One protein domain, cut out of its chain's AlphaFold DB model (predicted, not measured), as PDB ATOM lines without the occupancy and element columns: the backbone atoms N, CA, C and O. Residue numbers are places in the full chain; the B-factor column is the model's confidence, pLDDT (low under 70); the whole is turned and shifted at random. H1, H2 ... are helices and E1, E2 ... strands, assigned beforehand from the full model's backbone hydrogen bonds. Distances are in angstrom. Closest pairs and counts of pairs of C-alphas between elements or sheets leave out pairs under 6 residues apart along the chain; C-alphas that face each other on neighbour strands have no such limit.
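What this domain is: This is residues 355 to 519 of the 523 residues of an uncharacterized protein of Dehalococcoidia bacterium (UniProt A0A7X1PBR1). A body of crossed helices, with H4 and the hairpin of H8 and H9 at its core and H5, H7, H10 and H11 packed on them, has a smaller part at one end. That part holds H1, the tiny sheet of E1 and E2, and the short helices H2 and H3; E2 leads straight into H4. The printed part has 165 residues with eleven named helices and two named strands, in the order H1 E1 H2 H3 E2 H4 H5 H6 H7 H8 H9 H10 H11; the sheet, E1 beside E2, is parallel, and the class is mostly helix. It is compact, with a radius of gyration of the C-alphas of 15.4 A, and rounded, spanning 41 by 40 by 34 A.

Where its parts are: H1, residues 361 to 371, begins at C-alpha 361 (176.087, 198.709, 174.845) and is 15.5 A long. E1 is residues 378 to 380, H2 385 to 388, H3 392 to 395 and E2 405 to 407. H4, residues 408 to 418, is 15.3 A long; H5 is 422 to 427, H6 431 to 434 and H7 436 to 442. H8, residues 449 to 467, measures 26.4 A from C-alpha 449 (167.131, 188.089, 177.643), and H9, 474 to 489, 22.5 A. H10 is 498 to 505; H11, 508 to 517, is 14.5 A long and ends at C-alpha 517 (153.816, 178.423, 199.258).

How they stand to each other: H8 is the hub, touching five helices. It forms a helical hairpin with H9, at a steep tilt of 43 degrees, C-alphas 462 and 478 being closest at 4.9 A. With residues 452 to 459 alone it touches H4, about perpendicular at 79 degrees (415 and 455, 5.1 A). H10 touches residues 450 to 457 of H8 at a shallow tilt of 25 degrees, the same way (451 and 501, 5.4 A). H11 touches H8 (462 and 515, 6.1 A) and H9 (481 and 515, 6.1 A). H4 and H5 form another helical hairpin (413 and 425, 4.6 A); H7 touches H4 (415 and 442, 6.0 A), and H6 touches H7 only at the corner (432 and 439, 5.1 A). H1 and H8 only just touch, with 3 pairs of C-alphas within 8 A (369 and 449, 6.1 A). E1, H2, H3 and E2 make a strand-helix-strand unit, two parallel strands with helices between, with a right-handed crossover; N 380 and O 406 are 2.9 A apart, within hydrogen-bond range. H2 and H3 are close but not clearly touching (386 and 392, 7.7 A). Every O i to N i+4 pair is within hydrogen-bond range in H1, H4, H5, H7, H10 and H11, against 14 of 15 in H8 and 11 of 12 in H9; H2, H3 and H6 are too short for such a pair.

The domain as a whole: The two C-alphas farthest apart, those of Lys 361 and Asn 470, are 42.2 A apart. The printed part has no cut and no long link. The mean pLDDT of the printed part is 88.7; residues 383 to 384, 387 to 388, 390, 470 to 475 and 518 to 519 are under 70.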
ATOM      1  N   ASP A 355     170.466 207.133 183.693       71.88
ATOM      2  CA  ASP A 355     170.495 207.754 182.367       71.88
ATOM      3  C   ASP A 355     171.848 207.510 181.686       71.88
ATOM      4  O   ASP A 355     171.900 207.207 180.495       71.88
ATOM      5  N   PHE A 356     172.947 207.501 182.451       73.88
ATOM      6  CA  PHE A 356     174.251 207.065 181.939       73.88
ATOM      7  C   PHE A 356     174.245 205.596 181.500       73.88
ATOM      8  O   PHE A 356     174.828 205.265 180.467       73.88
ATOM      9  N   LYS A 357     173.565 204.716 182.247       84.69
ATOM     10  CA  LYS A 357     173.465 203.286 181.917       84.69
ATOM     11  C   LYS A 357     172.597 203.004 180.688       84.69
ATOM     12  O   LYS A 357     172.815 201.985 180.047       84.69
ATOM     13  N   SER A 358     171.702 203.911 180.288       76.88
ATOM     14  CA  SER A 358     170.954 203.784 179.021       76.88
ATOM     15  C   SER A 358     171.863 203.788 177.779       76.88
ATOM     16  O   SER A 358     171.498 203.253 176.735       76.88
ATOM     17  N   ARG A 359     173.073 204.356 177.900       75.31
ATOM     18  CA  ARG A 359     174.094 204.404 176.841       75.31
ATOM     19  C   ARG A 359     175.004 203.174 176.836       75.31
ATOM     20  O   ARG A 359     175.887 203.078 175.985       75.31
ATOM     21  N   ASP A 360     174.828 202.260 177.791       84.88
ATOM     22  CA  ASP A 360     175.590 201.019 177.861       84.88
ATOM     23  C   ASP A 360     175.229 200.123 176.669       84.88
ATOM     24  O   ASP A 360     174.056 199.863 176.380       84.88
ATOM     25  N   LYS A 361     176.254 199.618 175.978       89.12
ATOM     26  CA  LYS A 361     176.087 198.709 174.845       89.12
ATOM     27  C   LYS A 361     175.297 197.459 175.241       89.12
ATOM     28  O   LYS A 361     174.491 196.988 174.444       89.12
ATOM     29  N   LEU A 362     175.475 196.966 176.468       94.25
ATOM     30  CA  LEU A 362     174.716 195.830 176.982       94.25
ATOM     31  C   LEU A 362     173.205 196.100 176.957       94.25
ATOM     32  O   LEU A 362     172.433 195.222 176.580       94.25
ATOM     33  N   GLN A 363     172.776 197.313 177.314       95.00
ATOM     34  CA  GLN A 363     171.357 197.676 177.344       95.00
ATOM     35  C   GLN A 363     170.767 197.770 175.934       95.00
ATOM     36  O   GLN A 363     169.666 197.273 175.695       95.00
ATOM     37  N   ALA A 364     171.523 198.312 174.976       89.19
ATOM     38  CA  ALA A 364     171.136 198.302 173.566       89.19
ATOM     39  C   ALA A 364     171.037 196.868 173.003       89.19
ATOM     40  O   ALA A 364     170.079 196.532 172.302       89.19
ATOM     41  N   ASP A 365     171.988 195.996 173.352       95.69
ATOM     42  CA  ASP A 365     171.985 194.588 172.944       95.69
ATOM     43  C   ASP A 365     170.806 193.819 173.565       95.69
ATOM     44  O   ASP A 365     170.183 192.990 172.896       95.69
ATOM     45  N   LEU A 366     170.458 194.095 174.826       97.31
ATOM     46  CA  LEU A 366     169.276 193.537 175.485       97.31
ATOM     47  C   LEU A 366     167.984 194.019 174.829       97.31
ATOM     48  O   LEU A 366     167.113 193.194 174.552       97.31
ATOM     49  N   LYS A 367     167.874 195.314 174.514       95.00
ATOM     50  CA  LYS A 367     166.715 195.867 173.801       95.00
ATOM     51  C   LYS A 367     166.462 195.127 172.486       95.00
ATOM     52  O   LYS A 367     165.354 194.649 172.259       95.00
ATOM     53  N   ASN A 368     167.507 194.932 171.682       94.75
ATOM     54  CA  ASN A 368     167.409 194.163 170.441       94.75
ATOM     55  C   ASN A 368     166.962 192.713 170.683       94.75
ATOM     56  O   ASN A 368     166.172 192.178 169.910       94.75
ATOM     57  N   GLN A 369     167.444 192.068 171.753       96.88
ATOM     58  CA  GLN A 369     167.034 190.705 172.102       96.88
ATOM     59  C   GLN A 369     165.558 190.618 172.515       96.88
ATOM     60  O   GLN A 369     164.886 189.675 172.103       96.88
ATOM     61  N   PHE A 370     165.046 191.584 173.283       97.06
ATOM     62  CA  PHE A 370     163.625 191.662 173.641       97.06
ATOM     63  C   PHE A 370     162.727 191.906 172.415       97.06
ATOM     64  O   PHE A 370     161.651 191.312 172.305       97.06
ATOM     65  N   ASP A 371     163.190 192.716 171.459       93.62
ATOM     66  CA  ASP A 371     162.438 193.074 170.250       93.62
ATOM     67  C   ASP A 371     162.261 191.905 169.257       93.62
ATOM     68  O   ASP A 371     161.315 191.923 168.461       93.62
ATOM     69  N   VAL A 372     163.136 190.889 169.297       94.50
ATOM     70  CA  VAL A 372     163.110 189.714 168.391       94.50
ATOM     71  C   VAL A 372     162.527 188.443 169.022       94.50
ATOM     72  O   VAL A 372     162.560 187.379 168.400       94.50
ATOM     73  N   LEU A 373     162.000 188.523 170.247       93.81
ATOM     74  CA  LEU A 373     161.271 187.415 170.865       93.81
ATOM     75  C   LEU A 373     160.039 187.036 170.027       93.81
ATOM     76  O   LEU A 373     159.467 187.868 169.325       93.81
ATOM     77  N   SER A 374     159.585 185.782 170.143       90.31
ATOM     78  CA  SER A 374     158.352 185.317 169.481       90.31
ATOM     79  C   SER A 374     157.127 186.144 169.885       90.31
ATOM     80  O   SER A 374     156.264 186.415 169.054       90.31
ATOM     81  N   ALA A 375     157.086 186.579 171.145       91.50
ATOM     82  CA  ALA A 375     156.227 187.642 171.640       91.50
ATOM     83  C   ALA A 375     157.118 188.843 172.008       91.50
ATOM     84  O   ALA A 375     157.684 188.848 173.103       91.50
ATOM     85  N   PRO A 376     157.285 189.839 171.112       94.56
ATOM     86  CA  PRO A 376     158.157 190.983 171.358       94.56
ATOM     87  C   PRO A 376     157.744 191.751 172.608       94.56
ATOM     88  O   PRO A 376     156.548 191.941 172.853       94.56
ATOM     89  N   ILE A 377     158.734 192.222 173.359       95.69
ATOM     90  CA  ILE A 377     158.552 193.063 174.543       95.69
ATOM     91  C   ILE A 377     159.312 194.362 174.303       95.69
ATOM     92  O   ILE A 377     160.476 194.332 173.916       95.69
ATOM     93  N   PHE A 378     158.674 195.503 174.537       95.25
ATOM     94  CA  PHE A 378     159.350 196.783 174.443       95.25
ATOM     95  C   PHE A 378     160.163 197.018 175.709       95.25
ATOM     96  O   PHE A 378     159.619 197.350 176.764       95.25
ATOM     97  N   TYR A 379     161.471 196.820 175.598       96.12
ATOM     98  CA  TYR A 379     162.405 197.142 176.663       96.12
ATOM     99  C   TYR A 379     162.800 198.618 176.583       96.12
ATOM    100  O   TYR A 379     163.521 199.030 175.670       96.12
ATOM    101  N   GLU A 380     162.287 199.411 177.519       88.31
ATOM    102  CA  GLU A 380     162.522 200.848 177.609       88.31
ATOM    103  C   GLU A 380     163.794 201.124 178.417       88.31
ATOM    104  O   GLU A 380     163.824 200.993 179.646       88.31
ATOM    105  N   ILE A 381     164.853 201.499 177.699       86.25
ATOM    106  CA  ILE A 381     166.166 201.825 178.269       86.25
ATOM    107  C   ILE A 381     166.291 203.313 178.599       86.25
ATOM    108  O   ILE A 381     166.982 203.663 179.557       86.25
ATOM    109  N   LYS A 382     165.610 204.177 177.837       75.00
ATOM    110  CA  LYS A 382     165.559 205.620 178.046       75.00
ATOM    111  C   LYS A 382     164.107 206.074 178.190       75.00
ATOM    112  O   LYS A 382     163.204 205.567 177.530       75.00
ATOM    113  N   ARG A 383     163.898 207.048 179.078       67.31
ATOM    114  CA  ARG A 383     162.581 207.647 179.324       67.31
ATOM    115  C   ARG A 383     162.015 208.222 178.027       67.31
ATOM    116  O   ARG A 383     162.726 208.929 177.313       67.31
ATOM    117  N   GLY A 384     160.747 207.934 177.753       67.19
ATOM    118  CA  GLY A 384     160.054 208.445 176.571       67.19
ATOM    119  C   GLY A 384     160.214 207.572 175.323       67.19
ATOM    120  O   GLY A 384     159.560 207.843 174.315       67.19
ATOM    121  N   ASP A 385     161.062 206.529 175.350       73.94
ATOM    122  CA  ASP A 385     161.281 205.675 174.173       73.94
ATOM    123  C   ASP A 385     159.982 204.980 173.746       73.94
ATOM    124  O   ASP A 385     159.719 204.837 172.552       73.94
ATOM    125  N   TRP A 386     159.165 204.545 174.712       81.00
ATOM    126  CA  TRP A 386     157.895 203.878 174.422       81.00
ATOM    127  C   TRP A 386     156.961 204.798 173.657       81.00
ATOM    128  O   TRP A 386     156.307 204.409 172.697       81.00
ATOM    129  N   GLU A 387     156.903 206.048 174.068       68.50
ATOM    130  CA  GLU A 387     156.038 207.039 173.479       68.50
ATOM    131  C   GLU A 387     156.464 207.447 172.068       68.50
ATOM    132  O   GLU A 387     155.605 207.774 171.245       68.50
ATOM    133  N   MET A 388     157.759 207.341 171.770       65.56
ATOM    134  CA  MET A 388     158.321 207.530 170.433       65.56
ATOM    135  C   MET A 388     158.217 206.292 169.530       65.56
ATOM    136  O   MET A 388     158.499 206.401 168.337       65.56
ATOM    137  N   GLU A 389     157.816 205.127 170.050       79.12
ATOM    138  CA  GLU A 389     157.695 203.896 169.265       79.12
ATOM    139  C   GLU A 389     156.524 203.990 168.267       79.12
ATOM    140  O   GLU A 389     155.357 203.999 168.672       79.12
ATOM    141  N   PRO A 390     156.787 204.021 166.946       69.75
ATOM    142  CA  PRO A 390     155.730 204.185 165.953       69.75
ATOM    143  C   PRO A 390     154.837 202.946 165.817       69.75
ATOM    144  O   PRO A 390     153.690 203.061 165.386       69.75
ATOM    145  N   ASN A 391     155.332 201.753 166.162       85.06
ATOM    146  CA  ASN A 391     154.624 200.491 165.988       85.06
ATOM    147  C   ASN A 391     154.335 199.795 167.327       85.06
ATOM    148  O   ASN A 391     154.608 198.607 167.486       85.06
ATOM    149  N   LYS A 392     153.715 200.501 168.284       84.69
ATOM    150  CA  LYS A 392     153.325 199.936 169.596       84.69
ATOM    151  C   LYS A 392     152.515 198.638 169.499       84.69
ATOM    152  O   LYS A 392     152.643 197.754 170.342       84.69
ATOM    153  N   GLN A 393     151.711 198.481 168.442       87.56
ATOM    154  CA  GLN A 393     150.825 197.324 168.254       87.56
ATOM    155  C   GLN A 393     151.563 195.986 168.152       87.56
ATOM    156  O   GLN A 393     151.004 194.960 168.533       87.56
ATOM    157  N   ARG A 394     152.835 195.966 167.729       92.00
ATOM    158  CA  ARG A 394     153.636 194.725 167.736       92.00
ATOM    159  C   ARG A 394     153.874 194.168 169.147       92.00
ATOM    160  O   ARG A 394     154.166 192.984 169.302       92.00
ATOM    161  N   TYR A 395     153.763 195.020 170.165       92.88
ATOM    162  CA  TYR A 395     153.943 194.665 171.570       92.88
ATOM    163  C   TYR A 395     152.618 194.332 172.262       92.88
ATOM    164  O   TYR A 395     152.631 193.916 173.416       92.88
ATOM    165  N   ALA A 396     151.475 194.464 171.583       89.75
ATOM    166  CA  ALA A 396     150.175 194.139 172.158       89.75
ATOM    167  C   ALA A 396     149.984 192.620 172.316       89.75
ATOM    168  O   ALA A 396     150.411 191.808 171.487       89.75
ATOM    169  N   GLU A 397     149.342 192.208 173.401       86.31
ATOM    170  CA  GLU A 397     148.819 190.858 173.585       86.31
ATOM    171  C   GLU A 397     147.514 190.671 172.809       86.31
ATOM    172  O   GLU A 397     146.589 191.471 172.912       86.31
ATOM    173  N   SER A 398     147.431 189.593 172.027       81.44
ATOM    174  CA  SER A 398     146.328 189.380 171.082       81.44
ATOM    175  C   SER A 398     144.958 189.217 171.746       81.44
ATOM    176  O   SER A 398     143.952 189.479 171.097       81.44
ATOM    177  N   GLN A 399     144.909 188.756 173.001       79.06
ATOM    178  CA  GLN A 399     143.652 188.494 173.715       79.06
ATOM    179  C   GLN A 399     143.172 189.693 174.536       79.06
ATOM    180  O   GLN A 399     141.978 189.971 174.568       79.06
ATOM    181  N   THR A 400     144.091 190.394 175.198       79.56
ATOM    182  CA  THR A 400     143.770 191.447 176.175       79.56
ATOM    183  C   THR A 400     143.990 192.856 175.621       79.56
ATOM    184  O   THR A 400     143.420 193.816 176.132       79.56
ATOM    185  N   GLY A 401     144.818 193.002 174.579       80.69
ATOM    186  CA  GLY A 401     145.275 194.296 174.075       80.69
ATOM    187  C   GLY A 401     146.297 194.997 174.979       80.69
ATOM    188  O   GLY A 401     146.697 196.117 174.660       80.69
ATOM    189  N   VAL A 402     146.724 194.356 176.076       84.12
ATOM    190  CA  VAL A 402     147.743 194.870 177.002       84.12
ATOM    191  C   VAL A 402     149.093 194.922 176.295       84.12
ATOM    192  O   VAL A 402     149.469 193.992 175.575       84.12
ATOM    193  N   PHE A 403     149.832 196.012 176.482       89.31
ATOM    194  CA  PHE A 403     151.152 196.165 175.882       89.31
ATOM    195  C   PHE A 403     152.230 195.499 176.734       89.31
ATOM    196  O   PHE A 403     152.359 195.751 177.929       89.31
ATOM    197  N   ARG A 404     153.072 194.686 176.094       92.00
ATOM    198  CA  ARG A 404     154.288 194.136 176.692       92.00
ATOM    199  C   ARG A 404     155.379 195.206 176.707       92.00
ATOM    200  O   ARG A 404     156.169 195.287 175.768       92.00
ATOM    201  N   ARG A 405     155.422 196.013 177.765       92.44
ATOM    202  CA  ARG A 405     156.450 197.034 178.032       92.44
ATOM    203  C   ARG A 405     157.161 196.701 179.341       92.44
ATOM    204  O   ARG A 405     156.516 196.289 180.299       92.44
ATOM    205  N   ILE A 406     158.480 196.873 179.378       93.88
ATOM    206  CA  ILE A 406     159.282 196.739 180.599       93.88
ATOM    207  C   ILE A 406     160.287 197.890 180.643       93.88
ATOM    208  O   ILE A 406     161.098 198.027 179.728       93.88
ATOM    209  N   LYS A 407     160.277 198.685 181.718       92.69
ATOM    210  CA  LYS A 407     161.324 199.681 181.977       92.69
ATOM    211  C   LYS A 407     162.580 199.018 182.532       92.69
ATOM    212  O   LYS A 407     162.502 198.076 183.321       92.69
ATOM    213  N   MET A 408     163.748 199.561 182.188       94.81
ATOM    214  CA  MET A 408     165.038 199.090 182.708       94.81
ATOM    215  C   MET A 408     165.074 199.015 184.242       94.81
ATOM    216  O   MET A 408     165.601 198.046 184.785       94.81
ATOM    217  N   ILE A 409     164.495 199.995 184.945       93.81
ATOM    218  CA  ILE A 409     164.439 199.999 186.415       93.81
ATOM    219  C   ILE A 409     163.538 198.891 186.972       93.81
ATOM    220  O   ILE A 409     163.976 198.170 187.863       93.81
ATOM    221  N   ASP A 410     162.350 198.673 186.403       94.31
ATOM    222  CA  ASP A 410     161.434 197.614 186.843       94.31
ATOM    223  C   ASP A 410     162.057 196.220 186.656       94.31
ATOM    224  O   ASP A 410     162.030 195.386 187.567       94.31
ATOM    225  N   LEU A 411     162.714 195.985 185.512       97.00
ATOM    226  CA  LEU A 411     163.455 194.744 185.262       97.00
ATOM    227  C   LEU A 411     164.601 194.552 186.262       97.00
ATOM    228  O   LEU A 411     164.840 193.443 186.751       97.00
ATOM    229  N   ALA A 412     165.312 195.638 186.567       97.00
ATOM    230  CA  ALA A 412     166.436 195.629 187.484       97.00
ATOM    231  C   ALA A 412     166.003 195.320 188.924       97.00
ATOM    232  O   ALA A 412     166.642 194.502 189.586       97.00
ATOM    233  N   GLN A 413     164.900 195.910 189.396       96.56
ATOM    234  CA  GLN A 413     164.347 195.630 190.721       96.56
ATOM    235  C   GLN A 413     163.844 194.187 190.830       96.56
ATOM    236  O   GLN A 413     164.174 193.502 191.799       96.56
ATOM    237  N   ALA A 414     163.102 193.694 189.831       97.12
ATOM    238  CA  ALA A 414     162.649 192.301 189.793       97.12
ATOM    239  C   ALA A 414     163.838 191.330 189.871       97.12
ATOM    240  O   ALA A 414     163.834 190.375 190.650       97.12
ATOM    241  N   THR A 415     164.897 191.622 189.115       98.19
ATOM    242  CA  THR A 415     166.128 190.830 189.107       98.19
ATOM    243  C   THR A 415     166.869 190.911 190.440       98.19
ATOM    244  O   THR A 415     167.245 189.876 190.981       98.19
ATOM    245  N   LEU A 416     167.043 192.097 191.028       97.56
ATOM    246  CA  LEU A 416     167.721 192.236 192.319       97.56
ATOM    247  C   LEU A 416     166.958 191.513 193.444       97.56
ATOM    248  O   LEU A 416     167.573 190.818 194.257       97.56
ATOM    249  N   ALA A 417     165.624 191.608 193.449       97.12
ATOM    250  CA  ALA A 417     164.779 190.882 194.390       97.12
ATOM    251  C   ALA A 417     164.939 189.365 194.230       97.12
ATOM    252  O   ALA A 417     165.185 188.673 195.216       97.12
ATOM    253  N   PHE A 418     164.890 188.862 192.992       97.69
ATOM    254  CA  PHE A 418     165.130 187.453 192.671       97.69
ATOM    255  C   PHE A 418     166.527 186.984 193.103       97.69
ATOM    256  O   PHE A 418     166.704 185.858 193.553       97.69
ATOM    257  N   LEU A 419     167.538 187.849 193.044       97.31
ATOM    258  CA  LEU A 419     168.889 187.531 193.515       97.31
ATOM    259  C   LEU A 419     169.057 187.675 195.040       97.31
ATOM    260  O   LEU A 419     170.187 187.670 195.535       97.31
ATOM    261  N   GLY A 420     167.958 187.760 195.796       94.75
ATOM    262  CA  GLY A 420     167.938 187.707 197.259       94.75
ATOM    263  C   GLY A 420     168.069 189.057 197.966       94.75
ATOM    264  O   GLY A 420     168.277 189.073 199.175       94.75
ATOM    265  N   GLU A 421     167.927 190.179 197.256       95.38
ATOM    266  CA  GLU A 421     167.966 191.533 197.836       95.38
ATOM    267  C   GLU A 421     166.613 192.275 197.681       95.38
ATOM    268  O   GLU A 421     166.570 193.373 197.126       95.38
ATOM    269  N   PRO A 422     165.473 191.725 198.157       93.69
ATOM    270  CA  PRO A 422     164.152 192.328 197.941       93.69
ATOM    271  C   PRO A 422     163.955 193.680 198.644       93.69
ATOM    272  O   PRO A 422     163.241 194.532 198.122       93.69
ATOM    273  N   GLY A 423     164.602 193.895 199.796       90.50
ATOM    274  CA  GLY A 423     164.558 195.172 200.515       90.50
ATOM    275  C   GLY A 423     165.220 196.300 199.724       90.50
ATOM    276  O   GLY A 423     164.595 197.318 199.454       90.50
ATOM    277  N   ASP A 424     166.460 196.087 199.268       91.12
ATOM    278  CA  ASP A 424     167.171 197.071 198.444       91.12
ATOM    279  C   ASP A 424     166.531 197.227 197.054       91.12
ATOM    280  O   ASP A 424     166.520 198.333 196.517       91.12
ATOM    281  N   ALA A 425     165.958 196.161 196.482       92.12
ATOM    282  CA  ALA A 425     165.203 196.247 195.235       92.12
ATOM    283  C   ALA A 425     164.013 197.206 195.344       92.12
ATOM    284  O   ALA A 425     163.781 197.979 194.417       92.12
ATOM    285  N   LYS A 426     163.284 197.192 196.466       87.94
ATOM    286  CA  LYS A 426     162.187 198.132 196.694       87.94
ATOM    287  C   LYS A 426     162.694 199.514 197.096       87.94
ATOM    288  O   LYS A 426     162.408 200.485 196.412       87.94
ATOM    289  N   ASP A 427     163.426 199.602 198.202       82.88
ATOM    290  CA  ASP A 427     163.642 200.875 198.901       82.88
ATOM    291  C   ASP A 427     164.890 201.621 198.399       82.88
ATOM    292  O   ASP A 427     165.102 202.792 198.714       82.88
ATOM    293  N   ARG A 428     165.764 200.941 197.641       84.94
ATOM    294  CA  ARG A 428     167.032 201.486 197.129       84.94
ATOM    295  C   ARG A 428     167.240 201.167 195.651       84.94
ATOM    296  O   ARG A 428     168.378 200.977 195.214       84.94
ATOM    297  N   SER A 429     166.159 201.155 194.879       88.06
ATOM    298  CA  SER A 429     166.130 200.897 193.433       88.06
ATOM    299  C   SER A 429     167.200 201.685 192.658       88.06
ATOM    300  O   SER A 429     167.954 201.121 191.865       88.06
ATOM    301  N   ARG A 430     167.367 202.975 192.976       84.12
ATOM    302  CA  ARG A 430     168.377 203.871 192.378       84.12
ATOM    303  C   ARG A 430     169.811 203.367 192.544       84.12
ATOM    304  O   ARG A 430     170.617 203.467 191.618       84.12
ATOM    305  N   SER A 431     170.112 202.736 193.682       87.81
ATOM    306  CA  SER A 431     171.449 202.207 193.973       87.81
ATOM    307  C   SER A 431     171.880 201.097 193.011       87.81
ATOM    308  O   SER A 431     173.078 200.851 192.874       87.81
ATOM    309  N   ILE A 432     170.933 200.454 192.311       93.31
ATOM    310  CA  ILE A 432     171.237 199.460 191.276       93.31
ATOM    311  C   ILE A 432     172.069 200.085 190.155       93.31
ATOM    312  O   ILE A 432     172.964 199.435 189.625       93.31
ATOM    313  N   PHE A 433     171.801 201.346 189.814       91.25
ATOM    314  CA  PHE A 433     172.506 202.060 188.752       91.25
ATOM    315  C   PHE A 433     173.696 202.870 189.273       91.25
ATOM    316  O   PHE A 433     174.652 203.078 188.530       91.25
ATOM    317  N   GLU A 434     173.662 203.309 190.536       85.31
ATOM    318  CA  GLU A 434     174.734 204.100 191.162       85.31
ATOM    319  C   GLU A 434     175.923 203.251 191.632       85.31
ATOM    320  O   GLU A 434     177.060 203.722 191.637       85.31
ATOM    321  N   VAL A 435     175.678 201.998 192.029       89.56
ATOM    322  CA  VAL A 435     176.712 201.090 192.534       89.56
ATOM    323  C   VAL A 435     177.061 200.070 191.458       89.56
ATOM    324  O   VAL A 435     176.311 199.128 191.211       89.56
ATOM    325  N   GLU A 436     178.249 200.204 190.867       89.00
ATOM    326  CA  GLU A 436     178.711 199.347 189.762       89.00
ATOM    327  C   GLU A 436     178.627 197.845 190.086       89.00
ATOM    328  O   GLU A 436     178.227 197.043 189.245       89.00
ATOM    329  N   ALA A 437     178.941 197.453 191.325       91.81
ATOM    330  CA  ALA A 437     178.840 196.061 191.761       91.81
ATOM    331  C   ALA A 437     177.393 195.528 191.729       91.81
ATOM    332  O   ALA A 437     177.180 194.381 191.340       91.81
ATOM    333  N   ARG A 438     176.396 196.353 192.087       94.50
ATOM    334  CA  ARG A 438     174.975 195.986 191.972       94.50
ATOM    335  C   ARG A 438     174.526 195.962 190.523       94.50
ATOM    336  O   ARG A 438     173.872 195.002 190.125       94.50
ATOM    337  N   TYR A 439     174.931 196.955 189.731       95.50
ATOM    338  CA  TYR A 439     174.624 196.988 188.304       95.50
ATOM    339  C   TYR A 439     175.099 195.708 187.613       95.50
ATOM    340  O   TYR A 439     174.306 195.039 186.960       95.50
ATOM    341  N   LYS A 440     176.354 195.299 187.840       95.94
ATOM    342  CA  LYS A 440     176.926 194.064 187.279       95.94
ATOM    343  C   LYS A 440     176.341 192.779 187.859       95.94
ATOM    344  O   LYS A 440     176.393 191.745 187.203       95.94
ATOM    345  N   LYS A 441     175.790 192.815 189.075       95.75
ATOM    346  CA  LYS A 441     175.047 191.679 189.638       95.75
ATOM    347  C   LYS A 441     173.728 191.461 188.891       95.75
ATOM    348  O   LYS A 441     173.379 190.322 188.596       95.75
ATOM    349  N   VAL A 442     173.014 192.546 188.588       97.19
ATOM    350  CA  VAL A 442     171.727 192.526 187.875       97.19
ATOM    351  C   VAL A 442     171.916 192.292 186.373       97.19
ATOM    352  O   VAL A 442     171.217 191.476 185.779       97.19
ATOM    353  N   PHE A 443     172.891 192.970 185.773       97.38
ATOM    354  CA  PHE A 443     173.228 192.917 184.354       97.38
ATOM    355  C   PHE A 443     174.681 192.445 184.169       97.38
ATOM    356  O   PHE A 443     175.553 193.250 183.835       97.38
ATOM    357  N   PRO A 444     174.987 191.158 184.425       96.50
ATOM    358  CA  PRO A 444     176.341 190.647 184.242       96.50
ATOM    359  C   PRO A 444     176.738 190.635 182.764       96.50
ATOM    360  O   PRO A 444     175.896 190.511 181.871       96.50
ATOM    361  N   ASP A 445     178.043 190.713 182.504       93.25
ATOM    362  CA  ASP A 445     178.581 190.696 181.144       93.25
ATOM    363  C   ASP A 445     178.102 189.444 180.384       93.25
ATOM    364  O   ASP A 445     178.244 188.310 180.845       93.25
ATOM    365  N   GLY A 446     177.514 189.651 179.202       92.56
ATOM    366  CA  GLY A 446     176.994 188.571 178.357       92.56
ATOM    367  C   GLY A 446     175.625 188.012 178.766       92.56
ATOM    368  O   GLY A 446     175.197 187.015 178.174       92.56
ATOM    369  N   VAL A 447     174.926 188.631 179.726       97.12
ATOM    370  CA  VAL A 447     173.562 188.227 180.102       97.12
ATOM    371  C   VAL A 447     172.625 188.218 178.891       97.12
ATOM    372  O   VAL A 447     172.662 189.091 178.020       97.12
ATOM    373  N   ARG A 448     171.781 187.188 178.824       96.19
ATOM    374  CA  ARG A 448     170.791 186.998 177.759       96.19
ATOM    375  C   ARG A 448     169.387 187.295 178.260       96.19
ATOM    376  O   ARG A 448     169.095 187.126 179.443       96.19
ATOM    377  N   VAL A 449     168.511 187.685 177.339       95.88
ATOM    378  CA  VAL A 449     167.131 188.089 177.643       95.88
ATOM    379  C   VAL A 449     166.364 187.056 178.474       95.88
ATOM    380  O   VAL A 449     165.660 187.424 179.405       95.88
ATOM    381  N   GLU A 450     166.552 185.756 178.238       94.00
ATOM    382  CA  GLU A 450     165.835 184.699 178.962       94.00
ATOM    383  C   GLU A 450     166.223 184.624 180.440       94.00
ATOM    384  O   GLU A 450     165.400 184.254 181.275       94.00
ATOM    385  N   GLN A 451     167.459 185.006 180.774       97.25
ATOM    386  CA  GLN A 451     167.924 185.052 182.160       97.25
ATOM    387  C   GLN A 451     167.273 186.197 182.933       97.25
ATOM    388  O   GLN A 451     167.049 186.045 184.127       97.25
ATOM    389  N   LEU A 452     166.943 187.306 182.263       97.94
ATOM    390  CA  LEU A 452     166.259 188.459 182.861       97.94
ATOM    391  C   LEU A 452     164.731 188.306 182.831       97.94
ATOM    392  O   LEU A 452     164.038 188.775 183.731       97.94
ATOM    393  N   LEU A 453     164.200 187.586 181.839       95.88
ATOM    394  CA  LEU A 453     162.781 187.243 181.769       95.88
ATOM    395  C   LEU A 453     162.339 186.363 182.935       95.88
ATOM    396  O   LEU A 453     161.230 186.540 183.424       95.88
ATOM    397  N   LEU A 454     163.177 185.435 183.403       96.31
ATOM    398  CA  LEU A 454     162.817 184.572 184.531       96.31
ATOM    399  C   LEU A 454     162.475 185.384 185.802       96.31
ATOM    400  O   LEU A 454     161.345 185.246 186.276       96.31
ATOM    401  N   PRO A 455     163.359 186.253 186.334       97.25
ATOM    402  CA  PRO A 455     163.015 187.158 187.428       97.25
ATOM    403  C   PRO A 455     161.774 188.009 187.162       97.25
ATOM    404  O   PRO A 455     160.942 188.156 188.052       97.25
ATOM    405  N   TRP A 456     161.620 188.535 185.943       96.12
ATOM    406  CA  TRP A 456     160.461 189.350 185.582       96.12
ATOM    407  C   TRP A 456     159.142 188.568 185.644       96.12
ATOM    408  O   TRP A 456     158.175 189.029 186.242       96.12
ATOM    409  N   HIS A 457     159.097 187.354 185.093       93.69
ATOM    410  CA  HIS A 457     157.911 186.498 185.148       93.69
ATOM    411  C   HIS A 457     157.569 186.077 186.578       93.69
ATOM    412  O   HIS A 457     156.399 186.069 186.955       93.69
ATOM    413  N   VAL A 458     158.586 185.762 187.385       95.06
ATOM    414  CA  VAL A 458     158.409 185.482 188.814       95.06
ATOM    415  C   VAL A 458     157.827 186.700 189.533       95.06
ATOM    416  O   VAL A 458     156.898 186.553 190.325       95.06
ATOM    417  N   TYR A 459     158.341 187.891 189.234       93.75
ATOM    418  CA  TYR A 459     157.862 189.144 189.802       93.75
ATOM    419  C   TYR A 459     156.405 189.436 189.434       93.75
ATOM    420  O   TYR A 459     155.617 189.780 190.313       93.75
ATOM    421  N   LEU A 460     156.016 189.241 188.170       90.25
ATOM    422  CA  LEU A 460     154.630 189.406 187.727       90.25
ATOM    423  C   LEU A 460     153.678 188.417 188.411       90.25
ATOM    424  O   LEU A 460     152.599 188.814 188.849       90.25
ATOM    425  N   GLU A 461     154.076 187.151 188.557       91.25
ATOM    426  CA  GLU A 461     153.270 186.162 189.283       91.25
ATOM    427  C   GLU A 461     153.139 186.543 190.763       91.25
ATOM    428  O   GLU A 461     152.039 186.539 191.313       91.25
ATOM    429  N   ALA A 462     154.240 186.941 191.406       90.69
ATOM    430  CA  ALA A 462     154.225 187.426 192.781       90.69
ATOM    431  C   ALA A 462     153.318 188.657 192.947       90.69
ATOM    432  O   ALA A 462     152.540 188.719 193.896       90.69
ATOM    433  N   ALA A 463     153.376 189.614 192.018       86.38
ATOM    434  CA  ALA A 463     152.523 190.796 192.023       86.38
ATOM    435  C   ALA A 463     151.041 190.432 191.855       86.38
ATOM    436  O   ALA A 463     150.210 190.935 192.611       86.38
ATOM    437  N   SER A 464     150.716 189.519 190.933       85.06
ATOM    438  CA  SER A 464     149.353 189.021 190.727       85.06
ATOM    439  C   SER A 464     148.799 188.341 191.983       85.06
ATOM    440  O   SER A 464     147.682 188.642 192.401       85.06
ATOM    441  N   GLN A 465     149.594 187.496 192.647       84.38
ATOM    442  CA  GLN A 465     149.185 186.859 193.901       84.38
ATOM    443  C   GLN A 465     149.001 187.876 195.030       84.38
ATOM    444  O   GLN A 465     147.993 187.837 195.732       84.38
ATOM    445  N   CYS A 466     149.935 188.816 195.188       83.81
ATOM    446  CA  CYS A 466     149.836 189.871 196.194       83.81
ATOM    447  C   CYS A 466     148.642 190.803 195.964       83.81
ATOM    448  O   CYS A 466     148.071 191.292 196.932       83.81
ATOM    449  N   ALA A 467     148.227 191.041 194.716       76.31
ATOM    450  CA  ALA A 467     147.044 191.848 194.413       76.31
ATOM    451  C   ALA A 467     145.743 191.222 194.951       76.31
ATOM    452  O   ALA A 467     144.780 191.940 195.216       76.31
ATOM    453  N   LEU A 468     145.718 189.902 195.172       78.25
ATOM    454  CA  LEU A 468     144.607 189.205 195.827       78.25
ATOM    455  C   LEU A 468     144.620 189.378 197.356       78.25
ATOM    456  O   LEU A 468     143.657 189.009 198.030       78.25
ATOM    457  N   TRP A 469     145.710 189.896 197.929       74.25
ATOM    458  CA  TRP A 469     145.868 190.054 199.370       74.25
ATOM    459  C   TRP A 469     145.333 191.409 199.819       74.25
ATOM    460  O   TRP A 469     145.813 192.462 199.415       74.25
ATOM    461  N   ASN A 470     144.363 191.388 200.729       62.88
ATOM    462  CA  ASN A 470     143.737 192.604 201.241       62.88
ATOM    463  C   ASN A 470     144.474 193.159 202.480       62.88
ATOM    464  O   ASN A 470     143.875 193.286 203.547       62.88
ATOM    465  N   PHE A 471     145.785 193.428 202.375       65.19
ATOM    466  CA  PHE A 471     146.557 194.099 203.438       65.19
ATOM    467  C   PHE A 471     147.661 195.027 202.898       65.19
ATOM    468  O   PHE A 471     148.210 194.816 201.819       65.19
ATOM    469  N   ASN A 472     148.037 196.033 203.695       57.38
ATOM    470  CA  ASN A 472     148.903 197.152 203.280       57.38
ATOM    471  C   ASN A 472     150.320 196.761 202.820       57.38
ATOM    472  O   ASN A 472     150.957 197.504 202.082       57.38
ATOM    473  N   GLY A 473     150.831 195.599 203.233       65.75
ATOM    474  CA  GLY A 473     152.173 195.132 202.879       65.75
ATOM    475  C   GLY A 473     152.255 194.389 201.543       65.75
ATOM    476  O   GLY A 473     153.350 193.981 201.158       65.75
ATOM    477  N   ALA A 474     151.143 194.224 200.819       66.81
ATOM    478  CA  ALA A 474     151.090 193.458 199.572       66.81
ATOM    479  C   ALA A 474     152.099 193.938 198.505       66.81
ATOM    480  O   ALA A 474     152.722 193.115 197.832       66.81
ATOM    481  N   ALA A 475     152.343 195.251 198.386       66.44
ATOM    482  CA  ALA A 475     153.351 195.764 197.446       66.44
ATOM    483  C   ALA A 475     154.789 195.458 197.860       66.44
ATOM    484  O   ALA A 475     155.630 195.253 196.994       66.44
ATOM    485  N   TYR A 476     155.097 195.393 199.158       78.81
ATOM    486  CA  TYR A 476     156.420 194.929 199.580       78.81
ATOM    487  C   TYR A 476     156.555 193.419 199.398       78.81
ATOM    488  O   TYR A 476     157.577 192.924 198.919       78.81
ATOM    489  N   ALA A 477     155.487 192.690 199.716       85.12
ATOM    490  CA  ALA A 477     155.484 191.244 199.686       85.12
ATOM    491  C   ALA A 477     155.779 190.667 198.300       85.12
ATOM    492  O   ALA A 477     156.392 189.606 198.227       85.12
ATOM    493  N   ARG A 478     155.437 191.361 197.203       88.94
ATOM    494  CA  ARG A 478     155.782 190.886 195.851       88.94
ATOM    495  C   ARG A 478     157.297 190.743 195.657       88.94
ATOM    496  O   ARG A 478     157.741 189.740 195.102       88.94
ATOM    497  N   TYR A 479     158.103 191.675 196.180       92.62
ATOM    498  CA  TYR A 479     159.569 191.583 196.120       92.62
ATOM    499  C   TYR A 479     160.070 190.435 196.997       92.62
ATOM    500  O   TYR A 479     160.917 189.657 196.566       92.62
ATOM    501  N   CYS A 480     159.506 190.269 198.196       92.25
ATOM    502  CA  CYS A 480     159.850 189.157 199.084       92.25
ATOM    503  C   CYS A 480     159.528 187.791 198.460       92.25
ATOM    504  O   CYS A 480     160.386 186.913 198.457       92.25
ATOM    505  N   LEU A 481     158.337 187.617 197.879       92.44
ATOM    506  CA  LEU A 481     157.947 186.406 197.151       92.44
ATOM    507  C   LEU A 481     158.863 186.147 195.952       92.44
ATOM    508  O   LEU A 481     159.292 185.014 195.742       92.44
ATOM    509  N   THR A 482     159.217 187.202 195.210       95.12
ATOM    510  CA  THR A 482     160.192 187.117 194.113       95.12
ATOM    511  C   THR A 482     161.531 186.580 194.621       95.12
ATOM    512  O   THR A 482     162.103 185.675 194.014       95.12
ATOM    513  N   GLY A 483     162.000 187.067 195.774       94.62
ATOM    514  CA  GLY A 483     163.211 186.569 196.425       94.62
ATOM    515  C   GLY A 483     163.100 185.131 196.928       94.62
ATOM    516  O   GLY A 483     164.056 184.377 196.782       94.62
ATOM    517  N   ILE A 484     161.944 184.707 197.453       92.56
ATOM    518  CA  ILE A 484     161.710 183.316 197.891       92.56
ATOM    519  C   ILE A 484     161.872 182.345 196.716       92.56
ATOM    520  O   ILE A 484     162.595 181.355 196.825       92.56
ATOM    521  N   VAL A 485     161.247 182.649 195.575       93.38
ATOM    522  CA  VAL A 485     161.413 181.853 194.349       93.38
ATOM    523  C   VAL A 485     162.863 181.908 193.862       93.38
ATOM    524  O   VAL A 485     163.432 180.897 193.454       93.38
ATOM    525  N   GLY A 486     163.476 183.086 193.954       94.19
ATOM    526  CA  GLY A 486     164.875 183.320 193.641       94.19
ATOM    527  C   GLY A 486     165.847 182.436 194.419       94.19
ATOM    528  O   GLY A 486     166.724 181.827 193.819       94.19
ATOM    529  N   VAL A 487     165.659 182.272 195.729       92.00
ATOM    530  CA  VAL A 487     166.483 181.378 196.567       92.00
ATOM    531  C   VAL A 487     166.388 179.919 196.105       92.00
ATOM    532  O   VAL A 487     167.376 179.190 196.165       92.00
ATOM    533  N   GLU A 488     165.230 179.487 195.606       92.56
ATOM    534  CA  GLU A 488     165.037 178.118 195.119       92.56
ATOM    535  C   GLU A 488     165.662 177.889 193.732       92.56
ATOM    536  O   GLU A 488     166.222 176.825 193.466       92.56
ATOM    537  N   PHE A 489     165.591 178.881 192.841       93.75
ATOM    538  CA  PHE A 489     166.084 178.761 191.462       93.75
ATOM    539  C   PHE A 489     167.523 179.239 191.260       93.75
ATOM    540  O   PHE A 489     168.187 178.813 190.316       93.75
ATOM    541  N   ALA A 490     168.007 180.107 192.140       93.12
ATOM    542  CA  ALA A 490     169.320 180.735 192.117       93.12
ATOM    543  C   ALA A 490     169.915 180.789 193.542       93.12
ATOM    544  O   ALA A 490     170.194 181.876 194.055       93.12
ATOM    545  N   PRO A 491     170.166 179.633 194.192       92.31
ATOM    546  CA  PRO A 491     170.618 179.573 195.590       92.31
ATOM    547  C   PRO A 491     171.979 180.239 195.834       92.31
ATOM    548  O   PRO A 491     172.302 180.599 196.960       92.31
ATOM    549  N   SER A 492     172.789 180.421 194.788       93.69
ATOM    550  CA  SER A 492     174.057 181.155 194.850       93.69
ATOM    551  C   SER A 492     173.904 182.664 194.630       93.69
ATOM    552  O   SER A 492     174.913 183.348 194.485       93.69
ATOM    553  N   HIS A 493     172.675 183.185 194.548       94.44
ATOM    554  CA  HIS A 493     172.375 184.592 194.253       94.44
ATOM    555  C   HIS A 493     172.963 185.085 192.920       94.44
ATOM    556  O   HIS A 493     173.326 186.255 192.776       94.44
ATOM    557  N   VAL A 494     173.044 184.182 191.936       94.88
ATOM    558  CA  VAL A 494     173.501 184.445 190.564       94.88
ATOM    559  C   VAL A 494     172.438 183.942 189.595       94.88
ATOM    560  O   VAL A 494     171.855 182.881 189.818       94.88
ATOM    561  N   LEU A 495     172.198 184.690 188.515       96.69
ATOM    562  CA  LEU A 495     171.228 184.306 187.491       96.69
ATOM    563  C   LEU A 495     171.508 182.889 186.954       96.69
ATOM    564  O   LEU A 495     172.660 182.578 186.632       96.69
ATOM    565  N   PRO A 496     170.475 182.041 186.787       95.69
ATOM    566  CA  PRO A 496     170.630 180.748 186.135       95.69
ATOM    567  C   PRO A 496     171.203 180.901 184.723       95.69
ATOM    568  O   PRO A 496     171.053 181.946 184.085       95.69
ATOM    569  N   SER A 497     171.828 179.844 184.200       96.38
ATOM    570  CA  SER A 497     172.260 179.817 182.798       96.38
ATOM    571  C   SER A 497     171.073 180.035 181.853       96.38
ATOM    572  O   SER A 497     169.934 179.708 182.191       96.38
ATOM    573  N   SER A 498     171.313 180.527 180.633       94.50
ATOM    574  CA  SER A 498     170.228 180.774 179.668       94.50
ATOM    575  C   SER A 498     169.407 179.509 179.367       94.50
ATOM    576  O   SER A 498     168.198 179.593 179.168       94.50
ATOM    577  N   GLN A 499     170.029 178.321 179.387       94.94
ATOM    578  CA  GLN A 499     169.324 177.044 179.222       94.94
ATOM    579  C   GLN A 499     168.413 176.731 180.417       94.94
ATOM    580  O   GLN A 499     167.251 176.379 180.216       94.94
ATOM    581  N   ALA A 500     168.918 176.883 181.644       94.50
ATOM    582  CA  ALA A 500     168.131 176.656 182.854       94.50
ATOM    583  C   ALA A 500     166.969 177.656 182.962       94.50
ATOM    584  O   ALA A 500     165.847 177.264 183.278       94.50
ATOM    585  N   ALA A 501     167.208 178.927 182.623       94.62
ATOM    586  CA  ALA A 501     166.175 179.957 182.611       94.62
ATOM    587  C   ALA A 501     165.049 179.632 181.615       94.62
ATOM    588  O   ALA A 501     163.878 179.682 181.983       94.62
ATOM    589  N   ARG A 502     165.384 179.194 180.390       93.44
ATOM    590  CA  ARG A 502     164.388 178.728 179.404       93.44
ATOM    591  C   ARG A 502     163.584 177.530 179.907       93.44
ATOM    592  O   ARG A 502     162.374 177.489 179.706       93.44
ATOM    593  N   GLN A 503     164.238 176.568 180.559       93.88
ATOM    594  CA  GLN A 503     163.557 175.398 181.113       93.88
ATOM    595  C   GLN A 503     162.555 175.797 182.206       93.88
ATOM    596  O   GLN A 503     161.427 175.315 182.199       93.88
ATOM    597  N   LEU A 504     162.931 176.710 183.105       92.88
ATOM    598  CA  LEU A 504     162.034 177.209 184.151       92.88
ATOM    599  C   LEU A 504     160.872 178.031 183.580       92.88
ATOM    600  O   LEU A 504     159.735 177.841 183.998       92.88
ATOM    601  N   LEU A 505     161.128 178.882 182.581       91.06
ATOM    602  CA  LEU A 505     160.083 179.644 181.886       91.06
ATOM    603  C   LEU A 505     159.079 178.745 181.143       91.06
ATOM    604  O   LEU A 505     157.930 179.136 180.962       91.06
ATOM    605  N   SER A 506     159.492 177.542 180.732       90.44
ATOM    606  CA  SER A 506     158.601 176.561 180.096       90.44
ATOM    607  C   SER A 506     157.684 175.808 181.071       90.44
ATOM    608  O   SER A 506     156.789 175.097 180.617       90.44
ATOM    609  N   ASP A 507     157.861 175.989 182.387       89.50
ATOM    610  CA  ASP A 507     157.041 175.376 183.441       89.50
ATOM    611  C   ASP A 507     156.449 176.440 184.397       89.50
ATOM    612  O   ASP A 507     156.910 176.608 185.534       89.50
ATOM    613  N   PRO A 508     155.413 177.188 183.962       86.62
ATOM    614  CA  PRO A 508     154.804 178.243 184.774       86.62
ATOM    615  C   PRO A 508     154.165 177.737 186.073       86.62
ATOM    616  O   PRO A 508     154.090 178.479 187.053       86.62
ATOM    617  N   GLU A 509     153.705 176.483 186.112       89.88
ATOM    618  CA  GLU A 509     153.070 175.912 187.305       89.88
ATOM    619  C   GLU A 509     154.076 175.691 188.434       89.88
ATOM    620  O   GLU A 509     153.730 175.864 189.604       89.88
ATOM    621  N   ARG A 510     155.343 175.413 188.108       89.06
ATOM    622  CA  ARG A 510     156.407 175.381 189.112       89.06
ATOM    623  C   ARG A 510     156.628 176.747 189.759       89.06
ATOM    624  O   ARG A 510     156.731 176.812 190.981       89.06
ATOM    625  N   ILE A 511     156.653 177.828 188.974       88.38
ATOM    626  CA  ILE A 511     156.764 179.202 189.502       88.38
ATOM    627  C   ILE A 511     155.575 179.499 190.425       88.38
ATOM    628  O   ILE A 511     155.767 179.818 191.599       88.38
ATOM    629  N   LYS A 512     154.348 179.305 189.926       88.56
ATOM    630  CA  LYS A 512     153.106 179.525 190.686       88.56
ATOM    631  C   LYS A 512     153.056 178.718 191.975       88.56
ATOM    632  O   LYS A 512     152.644 179.235 193.010       88.56
ATOM    633  N   GLY A 513     153.474 177.454 191.925       87.06
ATOM    634  CA  GLY A 513     153.516 176.570 193.083       87.06
ATOM    635  C   GLY A 513     154.373 177.146 194.208       87.06
ATOM    636  O   GLY A 513     153.937 177.165 195.356       87.06
ATOM    637  N   ILE A 514     155.554 177.680 193.886       85.62
ATOM    638  CA  ILE A 514     156.456 178.276 194.879       85.62
ATOM    639  C   ILE A 514     155.889 179.591 195.415       85.62
ATOM    640  O   ILE A 514     155.861 179.780 196.631       85.62
ATOM    641  N   VAL A 515     155.375 180.464 194.542       85.62
ATOM    642  CA  VAL A 515     154.756 181.733 194.961       85.62
ATOM    643  C   VAL A 515     153.580 181.473 195.914       85.62
ATOM    644  O   VAL A 515     153.476 182.123 196.953       85.62
ATOM    645  N   ARG A 516     152.740 180.465 195.634       83.69
ATOM    646  CA  ARG A 516     151.629 180.060 196.516       83.69
ATOM    647  C   ARG A 516     152.095 179.541 197.878       83.69
ATOM    648  O   ARG A 516     151.422 179.798 198.871       83.69
ATOM    649  N   ARG A 517     153.245 178.856 197.963       79.38
ATOM    650  CA  ARG A 517     153.816 178.423 199.258       79.38
ATOM    651  C   ARG A 517     154.211 179.600 200.153       79.38
ATOM    652  O   ARG A 517     154.206 179.443 201.364       79.38
ATOM    653  N   GLY A 518     154.531 180.756 199.573       68.94
ATOM    654  CA  GLY A 518     154.870 181.974 200.312       68.94
ATOM    655  C   GLY A 518     153.664 182.780 200.815       68.94
ATOM    656  O   GLY A 518     153.852 183.903 201.279       68.94
ATOM    657  N   GLN A 519     152.433 182.266 200.695       66.50
ATOM    658  CA  GLN A 519     151.236 182.967 201.164       66.50
ATOM    659  C   GLN A 519     151.213 183.120 202.698       66.50
ATOM    660  O   GLN A 519     151.640 182.207 203.404       66.50
TER     661      GLN A 519